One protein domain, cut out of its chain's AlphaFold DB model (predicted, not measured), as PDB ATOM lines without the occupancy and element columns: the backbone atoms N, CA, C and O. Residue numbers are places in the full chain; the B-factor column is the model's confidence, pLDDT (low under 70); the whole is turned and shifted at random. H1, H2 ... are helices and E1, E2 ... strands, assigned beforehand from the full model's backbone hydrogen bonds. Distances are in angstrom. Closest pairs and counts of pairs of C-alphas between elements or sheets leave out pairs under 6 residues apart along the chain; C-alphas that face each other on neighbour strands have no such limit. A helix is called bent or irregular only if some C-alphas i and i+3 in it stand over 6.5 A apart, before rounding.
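Overview. This is residues 2 to 107 of the 456 residues of the protein "NucS1 protein" of Symbiodinium pilosum (UniProt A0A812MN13). An elongated body with a small two-stranded sheet toward each end: at one end the helices H1, H2 and H3 cross one another beside the strands E1 and E2, and at the other end the hairpin E3 and E4 has the short helix H4 next to E4. A long stretch without named elements, residues 51 to 74, runs between the two ends and pairs briefly with E3 and with E2. The printed part has 106 residues, with five named helices and four named strands in the order H1 E1 H2 H3 H4 E2 H5 E3 E4; both sheets, E1 - E2 and E3 - E4, are antiparallel, and the class is mixed, helices and strands. The whole is compact, with a radius of gyration of the C-alphas of 14.1 A, and spans 43 by 27 by 22 A.

Arrangement. Look first at E3, residues 87 to 91, and E4, residues 97 to 101, a hairpin of antiparallel strands at 148 degrees; N 88 and O 100 are 2.8 A apart, within hydrogen-bond range. Residues 58 to 59 pair antiparallel with residues 88 to 89 of E3. Next find H4, residues 46 to 50; the closest C-alphas of H4 and E4 are those of Pro 46 and Val 99, 5.9 A apart. H3, residues 31 to 41, touches H4 only at the corner by their link, closest at the C-alphas of Ala 40 and Arg 48, 4.5 A. H2, residues 15 to 25, touches H3 at a steep tilt of 62 degrees, opposite ways, with the C-alphas of Thr 19 and Ile 34 closest at 6.5 A. H1, residues 2 to 8, touches H2 about perpendicular, at 88 degrees, with the C-alphas of Ala 5 and Val 18 closest at 5.6 A. E1, residues 12 to 14, and E2, residues 75 to 78, are antiparallel at 155 degrees, with N 13 and O 76 within hydrogen-bond range at 2.9 A. The closest C-alphas of H1 and E2 are those of Ile 6 and Glu 77, 6.7 A. H5, residues 81 to 84, touches no helix. Every O i to N i+4 pair is within hydrogen-bond range in H1, H2 and H3; in H4 it is 0 of 1, with 1 of 2 O i to N i+3 pairs within range, and H5 is too short for an O i to N i+4 pair.

Along the chain. Find C-alpha 2 at (-19.796, -22.899, -11.962), where H1 begins. H2 measures 15.4 A and H3 15.5 A from first to last C-alpha. H4 is irregular, but only just: C-alphas 46 and 49 are 6.7 A apart. E3 measures 13.4 A, and E4 runs 13.7 A to C-alpha 101 at (-18.689, -45.974, -9.342).

Size, cuts and confidence. The C-alphas of Pro 27 and Glu 105 are the two farthest apart, at 44.9 A. The printed part has no cut, and the link from H4 to E2, 24 residues, is long. The mean pLDDT of the printed part is 83.0; look for values under 70 at residues 31 to 32, 51 to 54, 73, 93 to 94 and 104 to 107.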
ATOM      1  N   VAL A   2     -18.794 -21.935 -12.482       90.69
ATOM      2  CA  VAL A   2     -19.796 -22.899 -11.962       90.69
ATOM      3  C   VAL A   2     -19.521 -23.331 -10.518       90.69
ATOM      4  O   VAL A   2     -20.410 -23.237  -9.681       90.69
ATOM      5  N   ARG A   3     -18.285 -23.736 -10.202       92.25
ATOM      6  CA  ARG A   3     -17.901 -24.136  -8.837       92.25
ATOM      7  C   ARG A   3     -18.165 -23.050  -7.804       92.25
ATOM      8  O   ARG A   3     -18.796 -23.302  -6.790       92.25
ATOM      9  N   GLU A   4     -17.736 -21.840  -8.118       94.00
ATOM     10  CA  GLU A   4     -17.928 -20.673  -7.261       94.00
ATOM     11  C   GLU A   4     -19.414 -20.356  -7.037       94.00
ATOM     12  O   GLU A   4     -19.809 -19.989  -5.935       94.00
ATOM     13  N   ALA A   5     -20.255 -20.545  -8.060       94.19
ATOM     14  CA  ALA A   5     -21.701 -20.398  -7.926       94.19
ATOM     15  C   ALA A   5     -22.274 -21.410  -6.931       94.19
ATOM     16  O   ALA A   5     -23.044 -21.039  -6.055       94.19
ATOM     17  N   ILE A   6     -21.874 -22.678  -7.045       94.19
ATOM     18  CA  ILE A   6     -22.326 -23.750  -6.154       94.19
ATOM     19  C   ILE A   6     -21.843 -23.492  -4.720       94.19
ATOM     20  O   ILE A   6     -22.632 -23.617  -3.788       94.19
ATOM     21  N   GLU A   7     -20.591 -23.066  -4.534       94.50
ATOM     22  CA  GLU A   7     -20.033 -22.699  -3.223       94.50
ATOM     23  C   GLU A   7     -20.834 -21.561  -2.567       94.50
ATOM     24  O   GLU A   7     -21.218 -21.665  -1.402       94.50
ATOM     25  N   VAL A   8     -21.161 -20.504  -3.318       94.94
ATOM     26  CA  VAL A   8     -21.946 -19.365  -2.807       94.94
ATOM     27  C   VAL A   8     -23.409 -19.732  -2.547       94.94
ATOM     28  O   VAL A   8     -24.018 -19.199  -1.621       94.94
ATOM     29  N   LEU A   9     -23.971 -20.655  -3.325       93.19
ATOM     30  CA  LEU A   9     -25.339 -21.150  -3.160       93.19
ATOM     31  C   LEU A   9     -25.467 -22.238  -2.076       93.19
ATOM     32  O   LEU A   9     -26.534 -22.827  -1.931       93.19
ATOM     33  N   GLY A  10     -24.418 -22.480  -1.281       89.81
ATOM     34  CA  GLY A  10     -24.470 -23.376  -0.120       89.81
ATOM     35  C   GLY A  10     -24.007 -24.808  -0.390       89.81
ATOM     36  O   GLY A  10     -24.382 -25.715   0.345       89.81
ATOM     37  N   GLY A  11     -23.205 -25.030  -1.433       86.50
ATOM     38  CA  GLY A  11     -22.591 -26.324  -1.757       86.50
ATOM     39  C   GLY A  11     -23.452 -27.255  -2.615       86.50
ATOM     40  O   GLY A  11     -22.915 -28.198  -3.193       86.50
ATOM     41  N   ALA A  12     -24.747 -26.959  -2.765       90.69
ATOM     42  CA  ALA A  12     -25.680 -27.666  -3.638       90.69
ATOM     43  C   ALA A  12     -26.745 -26.702  -4.179       90.69
ATOM     44  O   ALA A  12     -27.305 -25.905  -3.431       90.69
ATOM     45  N   ALA A  13     -27.057 -26.784  -5.471       92.25
ATOM     46  CA  ALA A  13     -27.983 -25.860  -6.125       92.25
ATOM     47  C   ALA A  13     -28.707 -26.502  -7.318       92.25
ATOM     48  O   ALA A  13     -28.318 -27.565  -7.812       92.25
ATOM     49  N   SER A  14     -29.777 -25.859  -7.796       89.19
ATOM     50  CA  SER A  14     -30.384 -26.233  -9.075       89.19
ATOM     51  C   SER A  14     -29.546 -25.702 -10.243       89.19
ATOM     52  O   SER A  14     -28.903 -24.653 -10.144       89.19
ATOM     53  N   ASN A  15     -29.598 -26.375 -11.395       80.44
ATOM     54  CA  ASN A  15     -28.937 -25.897 -12.616       80.44
ATOM     55  C   ASN A  15     -29.399 -24.476 -13.000       80.44
ATOM     56  O   ASN A  15     -28.631 -23.706 -13.584       80.44
ATOM     57  N   VAL A  16     -30.654 -24.130 -12.688       83.94
ATOM     58  CA  VAL A  16     -31.245 -22.813 -12.965       83.94
ATOM     59  C   VAL A  16     -30.627 -21.745 -12.071       83.94
ATOM     60  O   VAL A  16     -30.239 -20.693 -12.582       83.94
ATOM     61  N   ASP A  17     -30.475 -22.021 -10.777       91.19
ATOM     62  CA  ASP A  17     -29.894 -21.073  -9.820       91.19
ATOM     63  C   ASP A  17     -28.415 -20.835 -10.116       91.19
ATOM     64  O   ASP A  17     -27.975 -19.687 -10.180       91.19
ATOM     65  N   VAL A  18     -27.665 -21.905 -10.408       91.62
ATOM     66  CA  VAL A  18     -26.258 -21.820 -10.829       91.62
ATOM     67  C   VAL A  18     -26.124 -20.964 -12.085       91.62
ATOM     68  O   VAL A  18     -25.308 -20.046 -12.130       91.62
ATOM     69  N   THR A  19     -26.951 -21.222 -13.102       86.69
ATOM     70  CA  THR A  19     -26.927 -20.456 -14.355       86.69
ATOM     71  C   THR A  19     -27.252 -18.984 -14.114       86.69
ATOM     72  O   THR A  19     -26.529 -18.109 -14.591       86.69
ATOM     73  N   SER A  20     -28.313 -18.707 -13.355       89.75
ATOM     74  CA  SER A  20     -28.770 -17.345 -13.065       89.75
ATOM     75  C   SER A  20     -27.714 -16.563 -12.289       89.75
ATOM     76  O   SER A  20     -27.412 -15.419 -12.629       89.75
ATOM     77  N   TRP A  21     -27.086 -17.200 -11.298       95.88
ATOM     78  CA  TRP A  21     -26.009 -16.603 -10.520       95.88
ATOM     79  C   TRP A  21     -24.772 -16.309 -11.377       95.88
ATOM     80  O   TRP A  21     -24.237 -15.201 -11.323       95.88
ATOM     81  N   VAL A  22     -24.338 -17.261 -12.217       92.56
ATOM     82  CA  VAL A  22     -23.157 -17.080 -13.081       92.56
ATOM     83  C   VAL A  22     -23.388 -15.959 -14.087       92.56
ATOM     84  O   VAL A  22     -22.510 -15.119 -14.251       92.56
ATOM     85  N   MET A  23     -24.556 -15.898 -14.728       87.19
ATOM     86  CA  MET A  23     -24.865 -14.823 -15.677       87.19
ATOM     87  C   MET A  23     -24.973 -13.454 -14.995       87.19
ATOM     88  O   MET A  23     -24.576 -12.452 -15.586       87.19
ATOM     89  N   GLY A  24     -25.468 -13.408 -13.753       90.94
ATOM     90  CA  GLY A  24     -25.517 -12.178 -12.962       90.94
ATOM     91  C   GLY A  24     -24.130 -11.666 -12.564       90.94
ATOM     92  O   GLY A  24     -23.873 -10.466 -12.642       90.94
ATOM     93  N   LYS A  25     -23.221 -12.564 -12.164       92.50
ATOM     94  CA  LYS A  25     -21.861 -12.204 -11.725       92.50
ATOM     95  C   LYS A  25     -20.867 -12.017 -12.874       92.50
ATOM     96  O   LYS A  25     -19.973 -11.180 -12.768       92.50
ATOM     97  N   TYR A  26     -21.026 -12.769 -13.961       88.38
ATOM     98  CA  TYR A  26     -20.184 -12.728 -15.159       88.38
ATOM     99  C   TYR A  26     -21.026 -12.371 -16.396       88.38
ATOM    100  O   TYR A  26     -21.354 -13.254 -17.203       88.38
ATOM    101  N   PRO A  27     -21.388 -11.085 -16.568       80.75
ATOM    102  CA  PRO A  27     -22.168 -10.633 -17.714       80.75
ATOM    103  C   PRO A  27     -21.484 -10.986 -19.041       80.75
ATOM    104  O   PRO A  27     -20.273 -10.830 -19.184       80.75
ATOM    105  N   GLY A  28     -22.260 -11.463 -20.016       76.94
ATOM    106  CA  GLY A  28     -21.753 -11.906 -21.324       76.94
ATOM    107  C   GLY A  28     -21.389 -13.394 -21.407       76.94
ATOM    108  O   GLY A  28     -21.085 -13.885 -22.493       76.94
ATOM    109  N   THR A  29     -21.466 -14.141 -20.300       78.00
ATOM    110  CA  THR A  29     -21.270 -15.599 -20.313       78.00
ATOM    111  C   THR A  29     -22.435 -16.303 -21.016       78.00
ATOM    112  O   THR A  29     -23.599 -16.083 -20.684       78.00
ATOM    113  N   ASN A  30     -22.129 -17.189 -21.968       75.06
ATOM    114  CA  ASN A  30     -23.134 -17.972 -22.686       75.06
ATOM    115  C   ASN A  30     -23.691 -19.106 -21.799       75.06
ATOM    116  O   ASN A  30     -22.933 -19.886 -21.220       75.06
ATOM    117  N   LYS A  31     -25.024 -19.235 -21.741       67.81
ATOM    118  CA  LYS A  31     -25.734 -20.291 -21.001       67.81
ATOM    119  C   LYS A  31     -25.279 -21.704 -21.381       67.81
ATOM    120  O   LYS A  31     -25.108 -22.541 -20.497       67.81
ATOM    121  N   THR A  32     -25.019 -21.953 -22.662       61.12
ATOM    122  CA  THR A  32     -24.495 -23.232 -23.158       61.12
ATOM    123  C   THR A  32     -23.120 -23.527 -22.563       61.12
ATOM    124  O   THR A  32     -22.883 -24.632 -22.093       61.12
ATOM    125  N   THR A  33     -22.233 -22.532 -22.464       72.19
ATOM    126  CA  THR A  33     -20.906 -22.698 -21.843       72.19
ATOM    127  C   THR A  33     -21.008 -23.080 -20.366       72.19
ATOM    128  O   THR A  33     -20.252 -23.931 -19.901       72.19
ATOM    129  N   ILE A  34     -21.964 -22.501 -19.634       79.50
ATOM    130  CA  ILE A  34     -22.226 -22.842 -18.227       79.50
ATOM    131  C   ILE A  34     -22.695 -24.302 -18.123       79.50
ATOM    132  O   ILE A  34     -22.206 -25.050 -17.279       79.50
ATOM    133  N   GLN A  35     -23.595 -24.729 -19.013       73.75
ATOM    134  CA  GLN A  35     -24.076 -26.112 -19.074       73.75
ATOM    135  C   GLN A  35     -22.966 -27.109 -19.411       73.75
ATOM    136  O   GLN A  35     -22.838 -28.116 -18.718       73.75
ATOM    137  N   CYS A  36     -22.119 -26.811 -20.398       73.06
ATOM    138  CA  CYS A  36     -20.970 -27.650 -20.737       73.06
ATOM    139  C   CYS A  36     -20.009 -27.803 -19.548       73.06
ATOM    140  O   CYS A  36     -19.550 -28.907 -19.277       73.06
ATOM    141  N   GLN A  37     -19.745 -26.723 -18.801       83.00
ATOM    142  CA  GLN A  37     -18.901 -26.771 -17.599       83.00
ATOM    143  C   GLN A  37     -19.519 -27.610 -16.477       83.00
ATOM    144  O   GLN A  37     -18.797 -28.355 -15.817       83.00
ATOM    145  N   MET A  38     -20.838 -27.509 -16.269       84.56
ATOM    146  CA  MET A  38     -21.546 -28.370 -15.319       84.56
ATOM    147  C   MET A  38     -21.387 -29.841 -15.715       84.56
ATOM    148  O   MET A  38     -20.962 -30.636 -14.893       84.56
ATOM    149  N   ILE A  39     -21.643 -30.192 -16.980       77.88
ATOM    150  CA  ILE A  39     -21.573 -31.582 -17.456       77.88
ATOM    151  C   ILE A  39     -20.149 -32.141 -17.382       77.88
ATOM    152  O   ILE A  39     -19.948 -33.212 -16.817       77.88
ATOM    153  N   ALA A  40     -19.155 -31.422 -17.911       82.19
ATOM    154  CA  ALA A  40     -17.764 -31.875 -17.922       82.19
ATOM    155  C   ALA A  40     -17.210 -32.087 -16.500       82.19
ATOM    156  O   ALA A  40     -16.467 -33.040 -16.248       82.19
ATOM    157  N   GLY A  41     -17.613 -31.216 -15.567       87.88
ATOM    158  CA  GLY A  41     -17.192 -31.248 -14.171       87.88
ATOM    159  C   GLY A  41     -17.899 -32.285 -13.292       87.88
ATOM    160  O   GLY A  41     -17.430 -32.538 -12.183       87.88
ATOM    161  N   THR A  42     -19.027 -32.855 -13.737       92.75
ATOM    162  CA  THR A  42     -19.839 -33.786 -12.937       92.75
ATOM    163  C   THR A  42     -19.386 -35.231 -13.109       92.75
ATOM    164  O   THR A  42     -19.493 -35.781 -14.202       92.75
ATOM    165  N   VAL A  43     -18.944 -35.877 -12.027       92.88
ATOM    166  CA  VAL A  43     -18.292 -37.196 -12.096       92.88
ATOM    167  C   VAL A  43     -19.203 -38.341 -12.509       92.88
ATOM    168  O   VAL A  43     -18.759 -39.246 -13.210       92.88
ATOM    169  N   ASN A  44     -20.478 -38.268 -12.132       90.38
ATOM    170  CA  ASN A  44     -21.490 -39.277 -12.419       90.38
ATOM    171  C   ASN A  44     -22.367 -38.916 -13.624       90.38
ATOM    172  O   ASN A  44     -23.463 -39.448 -13.777       90.38
ATOM    173  N   HIS A  45     -21.925 -37.979 -14.470       83.69
ATOM    174  CA  HIS A  45     -22.660 -37.597 -15.669       83.69
ATOM    175  C   HIS A  45     -22.157 -38.385 -16.888       83.69
ATOM    176  O   HIS A  45     -21.030 -38.138 -17.318       83.69
ATOM    177  N   PRO A  46     -22.984 -39.234 -17.535       76.25
ATOM    178  CA  PRO A  46     -22.545 -40.062 -18.665       76.25
ATOM    179  C   PRO A  46     -21.939 -39.243 -19.809       76.25
ATOM    180  O   PRO A  46     -20.847 -39.518 -20.286       76.25
ATOM    181  N   SER A  47     -22.589 -38.135 -20.176       78.06
ATOM    182  CA  SER A  47     -22.128 -37.268 -21.270       78.06
ATOM    183  C   SER A  47     -20.811 -36.526 -21.016       78.06
ATOM    184  O   SER A  47     -20.341 -35.841 -21.925       78.06
ATOM    185  N   ARG A  48     -20.205 -36.611 -19.819       81.44
ATOM    186  CA  ARG A  48     -18.945 -35.906 -19.531       81.44
ATOM    187  C   ARG A  48     -17.804 -36.350 -20.453       81.44
ATOM    188  O   ARG A  48     -16.938 -35.548 -20.776       81.44
ATOM    189  N   VAL A  49     -17.869 -37.589 -20.940       76.38
ATOM    190  CA  VAL A  49     -16.889 -38.216 -21.844       76.38
ATOM    191  C   VAL A  49     -16.785 -37.545 -23.219       76.38
ATOM    192  O   VAL A  49     -15.811 -37.759 -23.931       76.38
ATOM    193  N   HIS A  50     -17.759 -36.716 -23.607       71.12
ATOM    194  CA  HIS A  50     -17.741 -35.994 -24.887       71.12
ATOM    195  C   HIS A  50     -17.030 -34.639 -24.813       71.12
ATOM    196  O   HIS A  50     -16.753 -34.016 -25.837       71.12
ATOM    197  N   TYR A  51     -16.723 -34.168 -23.606       66.81
ATOM    198  CA  TYR A  51     -16.028 -32.911 -23.391       66.81
ATOM    199  C   TYR A  51     -14.546 -33.248 -23.261       66.81
ATOM    200  O   TYR A  51     -14.104 -33.629 -22.186       66.81
ATOM    201  N   GLY A  52     -13.820 -33.173 -24.386       52.88
ATOM    202  CA  GLY A  52     -12.478 -33.739 -24.636       52.88
ATOM    203  C   GLY A  52     -11.306 -33.260 -23.764       52.88
ATOM    204  O   GLY A  52     -10.160 -33.285 -24.205       52.88
ATOM    205  N   VAL A  53     -11.566 -32.817 -22.539       56.41
ATOM    206  CA  VAL A  53     -10.567 -32.461 -21.541       56.41
ATOM    207  C   VAL A  53     -10.428 -33.642 -20.569       56.41
ATOM    208  O   VAL A  53     -11.331 -33.914 -19.789       56.41
ATOM    209  N   ASP A  54      -9.295 -34.351 -20.633       65.81
ATOM    210  CA  ASP A  54      -8.922 -35.468 -19.734       65.81
ATOM    211  C   ASP A  54      -9.828 -36.723 -19.794       65.81
ATOM    212  O   ASP A  54     -10.094 -37.370 -18.775       65.81
ATOM    213  N   VAL A  55     -10.272 -37.090 -21.005       73.94
ATOM    214  CA  VAL A  55     -11.025 -38.329 -21.283       73.94
ATOM    215  C   VAL A  55     -10.052 -39.484 -21.531       73.94
ATOM    216  O   VAL A  55      -9.559 -39.688 -22.639       73.94
ATOM    217  N   ARG A  56      -9.736 -40.213 -20.464       81.25
ATOM    218  CA  ARG A  56      -8.923 -41.438 -20.459       81.25
ATOM    219  C   ARG A  56      -9.358 -42.316 -19.293       81.25
ATOM    220  O   ARG A  56      -9.944 -41.802 -18.344       81.25
ATOM    221  N   SER A  57      -9.017 -43.600 -19.331       87.56
ATOM    222  CA  SER A  57      -9.280 -44.509 -18.212       87.56
ATOM    223  C   SER A  57      -8.545 -44.027 -16.960       87.56
ATOM    224  O   SER A  57      -7.311 -44.010 -16.938       87.56
ATOM    225  N   ARG A  58      -9.292 -43.573 -15.949       90.06
ATOM    226  CA  ARG A  58      -8.754 -43.023 -14.696       90.06
ATOM    227  C   ARG A  58      -9.822 -42.944 -13.613       90.06
ATOM    228  O   ARG A  58     -11.006 -42.790 -13.898       90.06
ATOM    229  N   VAL A  59      -9.368 -42.915 -12.369       90.31
ATOM    230  CA  VAL A  59     -10.207 -42.546 -11.229       90.31
ATOM    231  C   VAL A  59     -10.500 -41.039 -11.275       90.31
ATOM    232  O   VAL A  59      -9.672 -40.233 -11.712       90.31
ATOM    233  N   CYS A  60     -11.708 -40.659 -10.876       89.69
ATOM    234  CA  CYS A  60     -12.181 -39.284 -10.796       89.69
ATOM    235  C   CYS A  60     -11.731 -38.652  -9.470       89.69
ATOM    236  O   CYS A  60     -12.533 -38.509  -8.551       89.69
ATOM    237  N   ASP A  61     -10.449 -38.308  -9.355       86.31
ATOM    238  CA  ASP A  61      -9.840 -37.678  -8.176       86.31
ATOM    239  C   ASP A  61      -9.167 -36.326  -8.485       86.31
ATOM    240  O   ASP A  61      -8.537 -35.718  -7.617       86.31
ATOM    241  N   ASN A  62      -9.311 -35.821  -9.715       85.62
ATOM    242  CA  ASN A  62      -8.635 -34.615 -10.159       85.62
ATOM    243  C   ASN A  62      -9.492 -33.371  -9.862       85.62
ATOM    244  O   ASN A  62     -10.469 -33.123 -10.569       85.62
ATOM    245  N   PRO A  63      -9.105 -32.495  -8.917       81.75
ATOM    246  CA  PRO A  63      -9.925 -31.355  -8.496       81.75
ATOM    247  C   PRO A  63     -10.117 -30.278  -9.579       81.75
ATOM    248  O   PRO A  63     -10.917 -29.358  -9.388       81.75
ATOM    249  N   LEU A  64      -9.389 -30.352 -10.701       81.12
ATOM    250  CA  LEU A  64      -9.600 -29.479 -11.858       81.12
ATOM    251  C   LEU A  64     -10.740 -29.960 -12.759       81.12
ATOM    252  O   LEU A  64     -11.418 -29.127 -13.359       81.12
ATOM    253  N   PHE A  65     -10.977 -31.269 -12.849       84.56
ATOM    254  CA  PHE A  65     -11.952 -31.854 -13.779       84.56
ATOM    255  C   PHE A  65     -13.117 -32.546 -13.071       84.56
ATOM    256  O   PHE A  65     -14.204 -32.621 -13.628       84.56
ATOM    257  N   ASP A  66     -12.920 -33.013 -11.845       92.06
ATOM    258  CA  ASP A  66     -13.858 -33.820 -11.066       92.06
ATOM    259  C   ASP A  66     -14.381 -32.982  -9.898       92.06
ATOM    260  O   ASP A  66     -13.972 -33.130  -8.749       92.06
ATOM    261  N   GLN A  67     -15.229 -32.008 -10.224       93.38
ATOM    262  CA  GLN A  67     -15.631 -30.961  -9.280       93.38
ATOM    263  C   GLN A  67     -17.026 -31.182  -8.699       93.38
ATOM    264  O   GLN A  67     -17.311 -30.687  -7.608       93.38
ATOM    265  N   PHE A  68     -17.907 -31.875  -9.422       95.31
ATOM    266  CA  PHE A  68     -19.334 -31.897  -9.119       95.31
ATOM    267  C   PHE A  68     -19.920 -33.303  -9.088       95.31
ATOM    268  O   PHE A  68     -19.433 -34.219  -9.748       95.31
ATOM    269  N   PHE A  69     -21.010 -33.450  -8.351       94.81
ATOM    270  CA  PHE A  69     -21.841 -34.641  -8.309       94.81
ATOM    271  C   PHE A  69     -23.294 -34.252  -8.586       94.81
ATOM    272  O   PHE A  69     -23.721 -33.132  -8.289       94.81
ATOM    273  N   ARG A  70     -24.054 -35.154  -9.207       92.56
ATOM    274  CA  ARG A  70     -25.479 -34.963  -9.479       92.56
ATOM    275  C   ARG A  70     -26.299 -35.972  -8.671       92.56
ATOM    276  O   ARG A  70     -26.365 -37.126  -9.085       92.56
ATOM    277  N   PRO A  71     -26.962 -35.552  -7.581       82.19
ATOM    278  CA  PRO A  71     -27.802 -36.453  -6.793       82.19
ATOM    279  C   PRO A  71     -29.128 -36.781  -7.495       82.19
ATOM    280  O   PRO A  71     -29.637 -37.889  -7.373       82.19
ATOM    281  N   GLU A  72     -29.685 -35.833  -8.256       73.12
ATOM    282  CA  GLU A  72     -30.923 -36.003  -9.021       73.12
ATOM    283  C   GLU A  72     -30.964 -35.072 -10.242       73.12
ATOM    284  O   GLU A  72     -30.200 -34.105 -10.353       73.12
ATOM    285  N   SER A  73     -31.865 -35.358 -11.184       68.56
ATOM    286  CA  SER A  73     -32.027 -34.557 -12.402       68.56
ATOM    287  C   SER A  73     -32.287 -33.082 -12.083       68.56
ATOM    288  O   SER A  73     -33.190 -32.736 -11.330       68.56
ATOM    289  N   GLY A  74     -31.499 -32.192 -12.693       71.31
ATOM    290  CA  GLY A  74     -31.635 -30.742 -12.515       71.31
ATOM    291  C   GLY A  74     -30.914 -30.157 -11.297       71.31
ATOM    292  O   GLY A  74     -30.934 -28.933 -11.139       71.31
ATOM    293  N   ARG A  75     -30.241 -30.981 -10.482       84.62
ATOM    294  CA  ARG A  75     -29.426 -30.536  -9.342       84.62
ATOM    295  C   ARG A  75     -27.949 -30.858  -9.517       84.62
ATOM    296  O   ARG A  75     -27.573 -31.733 -10.300       84.62
ATOM    297  N   ILE A  76     -27.123 -30.113  -8.794       91.50
ATOM    298  CA  ILE A  76     -25.672 -30.264  -8.785       91.50
ATOM    299  C   ILE A  76     -25.106 -29.854  -7.420       91.50
ATOM    300  O   ILE A  76     -25.570 -28.883  -6.818       91.50
ATOM    301  N   GLU A  77     -24.110 -30.589  -6.936       95.88
ATOM    302  CA  GLU A  77     -23.399 -30.324  -5.681       95.88
ATOM    303  C   GLU A  77     -21.893 -30.549  -5.833       95.88
ATOM    304  O   GLU A  77     -21.438 -31.081  -6.849       95.88
ATOM    305  N   LEU A  78     -21.099 -30.099  -4.860       96.12
ATOM    306  CA  LEU A  78     -19.653 -30.327  -4.864       96.12
ATOM    307  C   LEU A  78     -19.340 -31.810  -4.659       96.12
ATOM    308  O   LEU A  78     -19.831 -32.440  -3.725       96.12
ATOM    309  N   TYR A  79     -18.479 -32.359  -5.511       94.69
ATOM    310  CA  TYR A  79     -18.080 -33.751  -5.392       94.69
ATOM    311  C   TYR A  79     -17.087 -33.956  -4.245       94.69
ATOM    312  O   TYR A  79     -16.049 -33.305  -4.152       94.69
ATOM    313  N   SER A  80     -17.423 -34.919  -3.395       92.62
ATOM    314  CA  SER A  80     -16.579 -35.494  -2.349       92.62
ATOM    315  C   SER A  80     -16.577 -37.021  -2.487       92.62
ATOM    316  O   SER A  80     -17.643 -37.619  -2.316       92.62
ATOM    317  N   PRO A  81     -15.430 -37.672  -2.759       90.50
ATOM    318  CA  PRO A  81     -15.357 -39.133  -2.823       90.50
ATOM    319  C   PRO A  81     -15.759 -39.830  -1.515       90.50
ATOM    320  O   PRO A  81     -16.281 -40.941  -1.543       90.50
ATOM    321  N   GLU A  82     -15.550 -39.175  -0.367       88.94
ATOM    322  CA  GLU A  82     -15.935 -39.705   0.948       88.94
ATOM    323  C   GLU A  82     -17.459 -39.794   1.110       88.94
ATOM    324  O   GLU A  82     -17.960 -40.715   1.750       88.94
ATOM    325  N   GLN A  83     -18.198 -38.850   0.518       89.12
ATOM    326  CA  GLN A  83     -19.659 -38.780   0.607       89.12
ATOM    327  C   GLN A  83     -20.359 -39.520  -0.541       89.12
ATOM    328  O   GLN A  83     -21.363 -40.187  -0.317       89.12
ATOM    329  N   HIS A  84     -19.850 -39.387  -1.767       93.06
ATOM    330  CA  HIS A  84     -20.533 -39.830  -2.991       93.06
ATOM    331  C   HIS A  84     -19.949 -41.120  -3.583       93.06
ATOM    332  O   HIS A  84     -20.375 -41.564  -4.650       93.06
ATOM    333  N   GLY A  85     -18.956 -41.700  -2.906       89.94
ATOM    334  CA  GLY A  85     -18.171 -42.812  -3.421       89.94
ATOM    335  C   GLY A  85     -17.166 -42.376  -4.482       89.94
ATOM    336  O   GLY A  85     -17.238 -41.278  -5.035       89.94
ATOM    337  N   MET A  86     -16.202 -43.252  -4.755       91.81
ATOM    338  CA  MET A  86     -15.196 -43.009  -5.783       91.81
ATOM    339  C   MET A  86     -15.755 -43.368  -7.159       91.81
ATOM    340  O   MET A  86     -16.303 -44.451  -7.327       91.81
ATOM    341  N   TRP A  87     -15.597 -42.477  -8.133       93.81
ATOM    342  CA  TRP A  87     -16.004 -42.694  -9.523       93.81
ATOM    343  C   TRP A  87     -14.793 -42.899 -10.421       93.81
ATOM    344  O   TRP A  87     -13.707 -42.412 -10.121       93.81
ATOM    345  N   GLU A  88     -14.982 -43.563 -11.552       92.19
ATOM    346  CA  GLU A  88     -13.961 -43.705 -12.584       92.19
ATOM    347  C   GLU A  88     -14.528 -43.501 -13.986       92.19
ATOM    348  O   GLU A  88     -15.690 -43.798 -14.268       92.19
ATOM    349  N   LEU A  89     -13.662 -42.997 -14.861       89.62
ATOM    350  CA  LEU A  89     -13.788 -43.100 -16.304       89.62
ATOM    351  C   LEU A  89     -13.151 -44.420 -16.722       89.62
ATOM    352  O   LEU A  89     -11.993 -44.677 -16.387       89.62
ATOM    353  N   PHE A  90     -13.882 -45.240 -17.466       86.06
ATOM    354  CA  PHE A  90     -13.383 -46.518 -17.962       86.06
ATOM    355  C   PHE A  90     -13.669 -46.664 -19.452       86.06
ATOM    356  O   PHE A  90     -14.630 -46.097 -19.971       86.06
ATOM    357  N   GLU A  91     -12.812 -47.423 -20.128       85.12
ATOM    358  CA  GLU A  91     -13.021 -47.810 -21.517       85.12
ATOM    359  C   GLU A  91     -13.916 -49.054 -21.573       85.12
ATOM    360  O   GLU A  91     -13.641 -50.077 -20.939       85.12
ATOM    361  N   THR A  92     -15.024 -48.952 -22.294       80.00
ATOM    362  CA  THR A  92     -15.954 -50.044 -22.558       80.00
ATOM    363  C   THR A  92     -15.359 -51.017 -23.587       80.00
ATOM    364  O   THR A  92     -14.455 -50.652 -24.342       80.00
ATOM    365  N   PRO A  93     -15.852 -52.269 -23.675       67.81
ATOM    366  CA  PRO A  93     -15.327 -53.260 -24.623       67.81
ATOM    367  C   PRO A  93     -15.378 -52.840 -26.103       67.81
ATOM    368  O   PRO A  93     -14.625 -53.375 -26.912       67.81
ATOM    369  N   ASP A  94     -16.256 -51.902 -26.463       63.25
ATOM    370  CA  ASP A  94     -16.371 -51.302 -27.799       63.25
ATOM    371  C   ASP A  94     -15.440 -50.089 -28.020       63.25
ATOM    372  O   ASP A  94     -15.555 -49.411 -29.041       63.25
ATOM    373  N   GLY A  95     -14.508 -49.820 -27.097       71.88
ATOM    374  CA  GLY A  95     -13.490 -48.769 -27.219       71.88
ATOM    375  C   GLY A  95     -14.002 -47.352 -26.944       71.88
ATOM    376  O   GLY A  95     -13.405 -46.373 -27.394       71.88
ATOM    377  N   ARG A  96     -15.143 -47.216 -26.259       76.00
ATOM    378  CA  ARG A  96     -15.716 -45.922 -25.852       76.00
ATOM    379  C   ARG A  96     -15.423 -45.655 -24.384       76.00
ATOM    380  O   ARG A  96     -15.054 -46.556 -23.650       76.00
ATOM    381  N   PHE A  97     -15.597 -44.416 -23.933       79.94
ATOM    382  CA  PHE A  97     -15.484 -44.087 -22.511       79.94
ATOM    383  C   PHE A  97     -16.866 -43.962 -21.879       79.94
ATOM    384  O   PHE A  97     -17.760 -43.362 -22.473       79.94
ATOM    385  N   SER A  98     -17.015 -44.473 -20.660       84.75
ATOM    386  CA  SER A  98     -18.191 -44.264 -19.810       84.75
ATOM    387  C   SER A  98     -17.759 -44.007 -18.359       84.75
ATOM    388  O   SER A  98     -16.567 -44.048 -18.039       84.75
ATOM    389  N   VAL A  99     -18.715 -43.683 -17.489       87.62
ATOM    390  CA  VAL A  99     -18.489 -43.431 -16.057       87.62
ATOM    391  C   VAL A  99     -19.160 -44.502 -15.215       87.62
ATOM    392  O   VAL A  99     -20.265 -44.940 -15.526       87.62
ATOM    393  N   ARG A 100     -18.519 -44.899 -14.118       87.69
ATOM    394  CA  ARG A 100     -19.132 -45.765 -13.102       87.69
ATOM    395  C   ARG A 100     -18.563 -45.479 -11.722       87.69
ATOM    396  O   ARG A 100     -17.502 -44.864 -11.604       87.69
ATOM    397  N   GLN A 101     -19.243 -45.954 -10.687       90.44
ATOM    398  CA  GLN A 101     -18.689 -45.974  -9.342       90.44
ATOM    399  C   GLN A 101     -17.687 -47.138  -9.223       90.44
ATOM    400  O   GLN A 101     -17.925 -48.243  -9.713       90.44
ATOM    401  N   CYS A 102     -16.526 -46.895  -8.614       84.56
ATOM    402  CA  CYS A 102     -15.501 -47.913  -8.410       84.56
ATOM    403  C   CYS A 102     -16.056 -49.046  -7.535       84.56
ATOM    404  O   CYS A 102     -16.473 -48.806  -6.402       84.56
ATOM    405  N   GLY A 103     -15.998 -50.279  -8.040       70.19
ATOM    406  CA  GLY A 103     -16.477 -51.474  -7.336       70.19
ATOM    407  C   GLY A 103     -17.806 -52.032  -7.848       70.19
ATOM    408  O   GLY A 103     -18.149 -53.149  -7.468       70.19
ATOM    409  N   ASP A 104     -18.500 -51.325  -8.744       65.69
ATOM    410  CA  ASP A 104     -19.662 -51.877  -9.439       65.69
ATOM    411  C   ASP A 104     -19.210 -52.811 -10.576       65.69
ATOM    412  O   ASP A 104     -18.485 -52.415 -11.497       65.69
ATOM    413  N   GLU A 105     -19.630 -54.080 -10.513       50.22
ATOM    414  CA  GLU A 105     -19.527 -54.999 -11.650       50.22
ATOM    415  C   GLU A 105     -20.356 -54.462 -12.824       50.22
ATOM    416  O   GLU A 105     -21.394 -53.833 -12.630       50.22
ATOM    417  N   VAL A 106     -19.894 -54.720 -14.053       45.66
ATOM    418  CA  VAL A 106     -20.532 -54.266 -15.299       45.66
ATOM    419  C   VAL A 106     -21.973 -54.784 -15.370       45.66
ATOM    420  O   VAL A 106     -22.229 -55.890 -15.843       45.66
ATOM    421  N   GLN A 107     -22.923 -53.973 -14.915       40.69
ATOM    422  CA  GLN A 107     -24.330 -54.107 -15.257       40.69
ATOM    423  C   GLN A 107     -24.625 -53.088 -16.358       40.69
ATOM    424  O   GLN A 107     -24.341 -51.905 -16.165       40.69
TER     425      GLN A 107